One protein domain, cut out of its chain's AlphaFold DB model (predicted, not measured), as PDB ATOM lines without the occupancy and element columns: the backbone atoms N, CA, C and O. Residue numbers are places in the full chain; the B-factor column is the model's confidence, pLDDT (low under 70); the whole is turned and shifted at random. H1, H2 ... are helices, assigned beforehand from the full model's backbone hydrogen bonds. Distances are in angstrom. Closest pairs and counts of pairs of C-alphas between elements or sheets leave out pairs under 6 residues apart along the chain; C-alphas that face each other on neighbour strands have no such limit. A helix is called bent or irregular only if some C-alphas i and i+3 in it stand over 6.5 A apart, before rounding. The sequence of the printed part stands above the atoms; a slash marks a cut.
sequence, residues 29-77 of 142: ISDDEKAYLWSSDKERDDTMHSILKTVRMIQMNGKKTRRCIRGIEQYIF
ATOM      1  N   ILE A  29      90.289 109.699  94.838       82.06
ATOM      2  CA  ILE A  29      89.129 110.569  94.641       82.06
ATOM      3  C   ILE A  29      87.875 109.696  94.573       82.06
ATOM      4  O   ILE A  29      87.839 108.717  93.821       82.06
ATOM      5  N   SER A  30      86.864 110.048  95.367       84.38
ATOM      6  CA  SER A  30      85.569 109.360  95.366       84.38
ATOM      7  C   SER A  30      84.837 109.527  94.031       84.38
ATOM      8  O   SER A  30      85.080 110.482  93.295       84.38
ATOM      9  N   ASP A  31      83.920 108.616  93.706       83.25
ATOM     10  CA  ASP A  31      83.153 108.708  92.456       83.25
ATOM     11  C   ASP A  31      82.275 109.973  92.400       83.25
ATOM     12  O   ASP A  31      82.136 110.575  91.336       83.25
ATOM     13  N   ASP A  32      81.791 110.451  93.550       85.38
ATOM     14  CA  ASP A  32      81.062 111.719  93.657       85.38
ATOM     15  C   ASP A  32      81.968 112.926  93.361       85.38
ATOM     16  O   ASP A  32      81.572 113.847  92.651       85.38
ATOM     17  N   GLU A  33      83.213 112.922  93.850       80.44
ATOM     18  CA  GLU A  33      84.198 113.966  93.536       80.44
ATOM     19  C   GLU A  33      84.634 113.916  92.059       80.44
ATOM     20  O   GLU A  33      84.915 114.963  91.470       80.44
ATOM     21  N   LYS A  34      84.649 112.730  91.429       79.31
ATOM     22  CA  LYS A  34      84.954 112.592  89.993       79.31
ATOM     23  C   LYS A  34      83.946 113.327  89.114       79.31
ATOM     24  O   LYS A  34      84.340 113.841  88.070       79.31
ATOM     25  N   ALA A  35      82.687 113.440  89.542       81.44
ATOM     26  CA  ALA A  35      81.660 114.189  88.815       81.44
ATOM     27  C   ALA A  35      81.961 115.698  88.722       81.44
ATOM     28  O   ALA A  35      81.461 116.367  87.822       81.44
ATOM     29  N   TYR A  36      82.800 116.228  89.620       83.06
ATOM     30  CA  TYR A  36      83.242 117.626  89.612       83.06
ATOM     31  C   TYR A  36      84.583 117.836  88.897       83.06
ATOM     32  O   TYR A  36      85.088 118.960  88.851       83.06
ATOM     33  N   LEU A  37      85.192 116.779  88.351       82.69
ATOM     34  CA  LEU A  37      86.398 116.931  87.547       82.69
ATOM     35  C   LEU A  37      86.060 117.624  86.228       82.69
ATOM     36  O   LEU A  37      85.040 117.372  85.598       82.69
ATOM     37  N   TRP A  38      86.980 118.473  85.783       86.81
ATOM     38  CA  TRP A  38      86.872 119.208  84.523       86.81
ATOM     39  C   TRP A  38      86.924 118.315  83.269       86.81
ATOM     40  O   TRP A  38      86.690 118.810  82.170       86.81
ATOM     41  N   SER A  39      87.257 117.029  83.424       84.75
ATOM     42  CA  SER A  39      87.384 116.052  82.340       84.75
ATOM     43  C   SER A  39      86.840 114.691  82.767       84.75
ATOM     44  O   SER A  39      87.188 114.195  83.844       84.75
ATOM     45  N   SER A  40      86.078 114.054  81.887       87.12
ATOM     46  CA  SER A  40      85.583 112.687  82.047       87.12
ATOM     47  C   SER A  40      86.656 111.626  81.769       87.12
ATOM     48  O   SER A  40      87.666 111.877  81.112       87.12
ATOM     49  N   ASP A  41      86.429 110.400  82.241       84.75
ATOM     50  CA  ASP A  41      87.289 109.238  81.961       84.75
ATOM     51  C   ASP A  41      87.430 109.006  80.453       84.75
ATOM     52  O   ASP A  41      88.537 108.845  79.946       84.75
ATOM     53  N   LYS A  42      86.316 109.117  79.723       89.31
ATOM     54  CA  LYS A  42      86.292 108.976  78.268       89.31
ATOM     55  C   LYS A  42      87.147 110.032  77.563       89.31
ATOM     56  O   LYS A  42      87.925 109.684  76.684       89.31
ATOM     57  N   GLU A  43      87.042 111.305  77.945       88.75
ATOM     58  CA  GLU A  43      87.862 112.368  77.342       88.75
ATOM     59  C   GLU A  43      89.355 112.154  77.600       88.75
ATOM     60  O   GLU A  43      90.187 112.421  76.726       88.75
ATOM     61  N   ARG A  44      89.708 111.638  78.782       86.94
ATOM     62  CA  ARG A  44      91.090 111.271  79.113       86.94
ATOM     63  C   ARG A  44      91.583 110.120  78.240       86.94
ATOM     64  O   ARG A  44      92.682 110.215  77.688       86.94
ATOM     65  N   ASP A  45      90.767 109.087  78.057       89.94
ATOM     66  CA  ASP A  45      91.090 107.949  77.194       89.94
ATOM     67  C   ASP A  45      91.221 108.362  75.724       89.94
ATOM     68  O   ASP A  45      92.186 107.976  75.058       89.94
ATOM     69  N   ASP A  46      90.305 109.188  75.220       92.69
ATOM     70  CA  ASP A  46      90.336 109.714  73.853       92.69
ATOM     71  C   ASP A  46      91.591 110.576  73.626       92.69
ATOM     72  O   ASP A  46      92.285 110.446  72.609       92.69
ATOM     73  N   THR A  47      91.947 111.405  74.613       88.56
ATOM     74  CA  THR A  47      93.180 112.205  74.598       88.56
ATOM     75  C   THR A  47      94.415 111.309  74.547       88.56
ATOM     76  O   THR A  47      95.297 111.520  73.712       88.56
ATOM     77  N   MET A  48      94.467 110.267  75.382       88.38
ATOM     78  CA  MET A  48      95.569 109.306  75.394       88.38
ATOM     79  C   MET A  48      95.700 108.580  74.048       88.38
ATOM     80  O   MET A  48      96.797 108.493  73.492       88.38
ATOM     81  N   HIS A  49      94.591 108.118  73.465       91.62
ATOM     82  CA  HIS A  49      94.593 107.488  72.143       91.62
ATOM     83  C   HIS A  49      95.109 108.438  71.054       91.62
ATOM     84  O   HIS A  49      95.902 108.031  70.197       91.62
ATOM     85  N   SER A  50      94.707 109.711  71.094       88.69
ATOM     86  CA  SER A  50      95.173 110.741  70.159       88.69
ATOM     87  C   SER A  50      96.680 111.013  70.287       88.69
ATOM     88  O   SER A  50      97.394 111.096  69.276       88.69
ATOM     89  N   ILE A  51      97.191 111.072  71.522       88.31
ATOM     90  CA  ILE A  51      98.624 111.199  71.817       88.31
ATOM     91  C   ILE A  51      99.389 110.008  71.241       88.31
ATOM     92  O   ILE A  51     100.316 110.199  70.454       88.31
ATOM     93  N   LEU A  52      98.972 108.778  71.552       89.62
ATOM     94  CA  LEU A  52      99.641 107.565  71.074       89.62
ATOM     95  C   LEU A  52      99.626 107.461  69.545       89.62
ATOM     96  O   LEU A  52     100.622 107.065  68.935       89.62
ATOM     97  N   LYS A  53      98.526 107.864  68.899       89.06
ATOM     98  CA  LYS A  53      98.451 107.957  67.435       89.06
ATOM     99  C   LYS A  53      99.475 108.955  66.891       89.06
ATOM    100  O   LYS A  53     100.144 108.662  65.902       89.06
ATOM    101  N   THR A  54      99.620 110.112  67.535       86.50
ATOM    102  CA  THR A  54     100.604 111.134  67.153       86.50
ATOM    103  C   THR A  54     102.035 110.630  67.319       86.50
ATOM    104  O   THR A  54     102.817 110.744  66.377       86.50
ATOM    105  N   VAL A  55     102.352 109.984  68.443       87.75
ATOM    106  CA  VAL A  55     103.660 109.355  68.687       87.75
ATOM    107  C   VAL A  55     104.000 108.354  67.580       87.75
ATOM    108  O   VAL A  55     105.066 108.456  66.974       87.75
ATOM    109  N   ARG A  56     103.074 107.446  67.237       87.88
ATOM    110  CA  ARG A  56     103.278 106.470  66.150       87.88
ATOM    111  C   ARG A  56     103.538 107.148  64.805       87.88
ATOM    112  O   ARG A  56     104.450 106.752  64.088       87.88
ATOM    113  N   MET A  57     102.777 108.191  64.467       85.06
ATOM    114  CA  MET A  57     102.993 108.937  63.221       85.06
ATOM    115  C   MET A  57     104.378 109.593  63.168       85.06
ATOM    116  O   MET A  57     105.005 109.591  62.111       85.06
ATOM    117  N   ILE A  58     104.860 110.139  64.288       85.50
ATOM    118  CA  ILE A  58     106.196 110.743  64.381       85.50
ATOM    119  C   ILE A  58     107.282 109.676  64.221       85.50
ATOM    120  O   ILE A  58     108.238 109.882  63.478       85.50
ATOM    121  N   GLN A  59     107.123 108.519  64.865       83.62
ATOM    122  CA  GLN A  59     108.072 107.408  64.756       83.62
ATOM    123  C   GLN A  59     108.153 106.852  63.325       83.62
ATOM    124  O   GLN A  59     109.247 106.568  62.848       83.62
ATOM    125  N   MET A  60     107.023 106.749  62.614       84.00
ATOM    126  CA  MET A  60     106.986 106.228  61.240       84.00
ATOM    127  C   MET A  60     107.482 107.233  60.189       84.00
ATOM    128  O   MET A  60     108.170 106.845  59.250       84.00
ATOM    129  N   ASN A  61     107.149 108.521  60.331       80.31
ATOM    130  CA  ASN A  61     107.485 109.556  59.339       80.31
ATOM    131  C   ASN A  61     108.778 110.328  59.666       80.31
ATOM    132  O   ASN A  61     109.198 111.206  58.902       80.31
ATOM    133  N   GLY A  62     109.400 110.034  60.811       68.94
ATOM    134  CA  GLY A  62     110.531 110.776  61.361       68.94
ATOM    135  C   GLY A  62     110.163 112.196  61.819       68.94
ATOM    136  O   GLY A  62     108.998 112.600  61.856       68.94
ATOM    137  N   LYS A  63     111.189 113.010  62.112       63.00
ATOM    138  CA  LYS A  63     111.071 114.414  62.576       63.00
ATOM    139  C   LYS A  63     110.456 115.392  61.548       63.00
ATOM    140  O   LYS A  63     110.571 116.599  61.707       63.00
ATOM    141  N   LYS A  64     109.827 114.906  60.472       59.56
ATOM    142  CA  LYS A  64     109.222 115.734  59.410       59.56
ATOM    143  C   LYS A  64     107.835 116.278  59.762       59.56
ATOM    144  O   LYS A  64     107.232 116.985  58.958       59.56
ATOM    145  N   THR A  65     107.300 115.945  60.930       61.22
ATOM    146  CA  THR A  65     105.998 116.449  61.369       61.22
ATOM    147  C   THR A  65     106.174 117.813  62.044       61.22
ATOM    148  O   THR A  65     106.925 117.941  63.001       61.22
ATOM    149  N   ARG A  66     105.469 118.846  61.556       64.88
ATOM    150  CA  ARG A  66     105.388 120.185  62.186       64.88
ATOM    151  C   ARG A  66     104.480 120.191  63.425       64.88
ATOM    152  O   ARG A  66     103.677 121.098  63.600       64.88
ATOM    153  N   ARG A  67     104.470 119.102  64.190       69.50
ATOM    154  CA  ARG A  67     103.606 118.982  65.365       69.50
ATOM    155  C   ARG A  67     104.437 119.261  66.599       69.50
ATOM    156  O   ARG A  67     105.516 118.687  66.730       69.50
ATOM    157  N   CYS A  68     103.871 120.045  67.507       74.38
ATOM    158  CA  CYS A  68     104.406 120.206  68.844       74.38
ATOM    159  C   CYS A  68     104.598 118.821  69.483       74.38
ATOM    160  O   CYS A  68     103.662 118.021  69.571       74.38
ATOM    161  N   ILE A  69     105.831 118.529  69.890       79.31
ATOM    162  CA  ILE A  69     106.199 117.281  70.572       79.31
ATOM    163  C   ILE A  69     106.245 117.445  72.094       79.31
ATOM    164  O   ILE A  69     106.579 116.494  72.804       79.31
ATOM    165  N   ARG A  70     105.916 118.640  72.600       81.00
ATOM    166  CA  ARG A  70     106.011 118.937  74.025       81.00
ATOM    167  C   ARG A  70     105.080 118.074  74.859       81.00
ATOM    168  O   ARG A  70     103.920 117.863  74.515       81.00
ATOM    169  N   GLY A  71     105.596 117.585  75.979       82.00
ATOM    170  CA  GLY A  71     104.874 116.709  76.900       82.00
ATOM    171  C   GLY A  71     104.760 115.257  76.428       82.00
ATOM    172  O   GLY A  71     104.340 114.403  77.208       82.00
ATOM    173  N   ILE A  72     105.153 114.951  75.188       86.69
ATOM    174  CA  ILE A  72     105.149 113.589  74.638       86.69
ATOM    175  C   ILE A  72     106.542 113.127  74.204       86.69
ATOM    176  O   ILE A  72     106.686 112.016  73.691       86.69
ATOM    177  N   GLU A  73     107.582 113.929  74.450       84.31
ATOM    178  CA  GLU A  73     108.967 113.638  74.072       84.31
ATOM    179  C   GLU A  73     109.427 112.315  74.669       84.31
ATOM    180  O   GLU A  73     110.101 111.553  73.993       84.31
ATOM    181  N   GLN A  74     109.009 112.003  75.896       84.62
ATOM    182  CA  GLN A  74     109.350 110.754  76.582       84.62
ATOM    183  C   GLN A  74     108.875 109.494  75.846       84.62
ATOM    184  O   GLN A  74     109.491 108.440  75.975       84.62
ATOM    185  N   TYR A  75     107.793 109.597  75.070       84.62
ATOM    186  CA  TYR A  75     107.254 108.486  74.286       84.62
ATOM    187  C   TYR A  75     107.914 108.375  72.907       84.62
ATOM    188  O   TYR A  75     107.831 107.331  72.263       84.62
ATOM    189  N   ILE A  76     108.554 109.452  72.442       83.94
ATOM    190  CA  ILE A  76     109.218 109.522  71.136       83.94
ATOM    191  C   ILE A  76     110.720 109.236  71.279       83.94
ATOM    192  O   ILE A  76     111.286 108.518  70.460       83.94
ATOM    193  N   PHE A  77     111.341 109.783  72.321       84.50
ATOM    194  CA  PHE A  77     112.769 109.747  72.630       84.50
ATOM    195  C   PHE A  77     112.960 109.314  74.095       84.50
ATOM    196  O   PHE A  77     113.121 110.165  74.977       84.50
TER     197      PHE A  77
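AT A GLANCE: This is residues 29 to 77 of the 142 residues of the protein "Hypothetical protein" of Helicotheca tamesis (UniProt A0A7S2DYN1). One long helix, H2, makes most of the length; before its first residue a thin arm leads out to the small helical turn H1, and after its last residue the backbone folds back so that another small turn, H3, packs on residues 55 to 59 of H2. H1 and the first part of H2, residues 41 to 50, stand free of the rest of the printed part. There are 49 printed residues, with three named helices in the order H1, H2, H3 and no named strand; the class is all helix. The whole is only just extended, close to loose, with a radius of gyration of the C-alphas of 14.6 A, and it spans 44 by 15 by 15 A.

HOW THE PARTS SIT: The longest helix is H2, residues 41 to 64, and it has a kink of 64 degrees near residue 58. It is irregular, with C-alphas 60 and 63 at 9.2 A from each other. H3, residues 73 to 76, touches H2, with 4 pairs of C-alphas within 8 A; H2 touches H3 with residues 55 to 59 alone. The closest C-alphas of the two are those of Val 55 and Ile 76, 6.1 A apart, and their centres are 10.6 A apart. H1, residues 31 to 34, touches no helix and is apart from both H2 and H3. In H2, 18 of 20 pairs of O i and N i+4 are within hydrogen-bond range; H1 and H3 are too short for such a pair, and in each the one pair of O i and N i+3 is within range.

IN THESE COORDINATES: H2 measures 32.1 A from C-alpha 41 at (87.289, 109.238, 81.961) to C-alpha 64 at (109.222, 115.734, 59.410). H1 begins with C-alpha 31 at (83.153, 108.708, 92.456) and measures 4.9 A from first to last C-alpha. H3 measures 5.1 A and ends with C-alpha 76 at (109.218, 109.522, 71.136).

THE WHOLE: In outline the C-alphas make a rod. The two farthest apart are those of Asp 32 and Lys 64, at 44.5 A, while the first and last printed C-alphas, Ile 29 and Phe 77, are 32.3 A apart. The printed part runs from residue 29 to residue 77 of a chain of 142 residues and has no cut. The link from H1 to H2, with 6 residues, and the link from H2 to H3, with 8, are both short. The mean pLDDT of the printed part is 82.7; the model's confidence is low, under 70, at residues 62 to 67, of which 62 to 64 belong to H2.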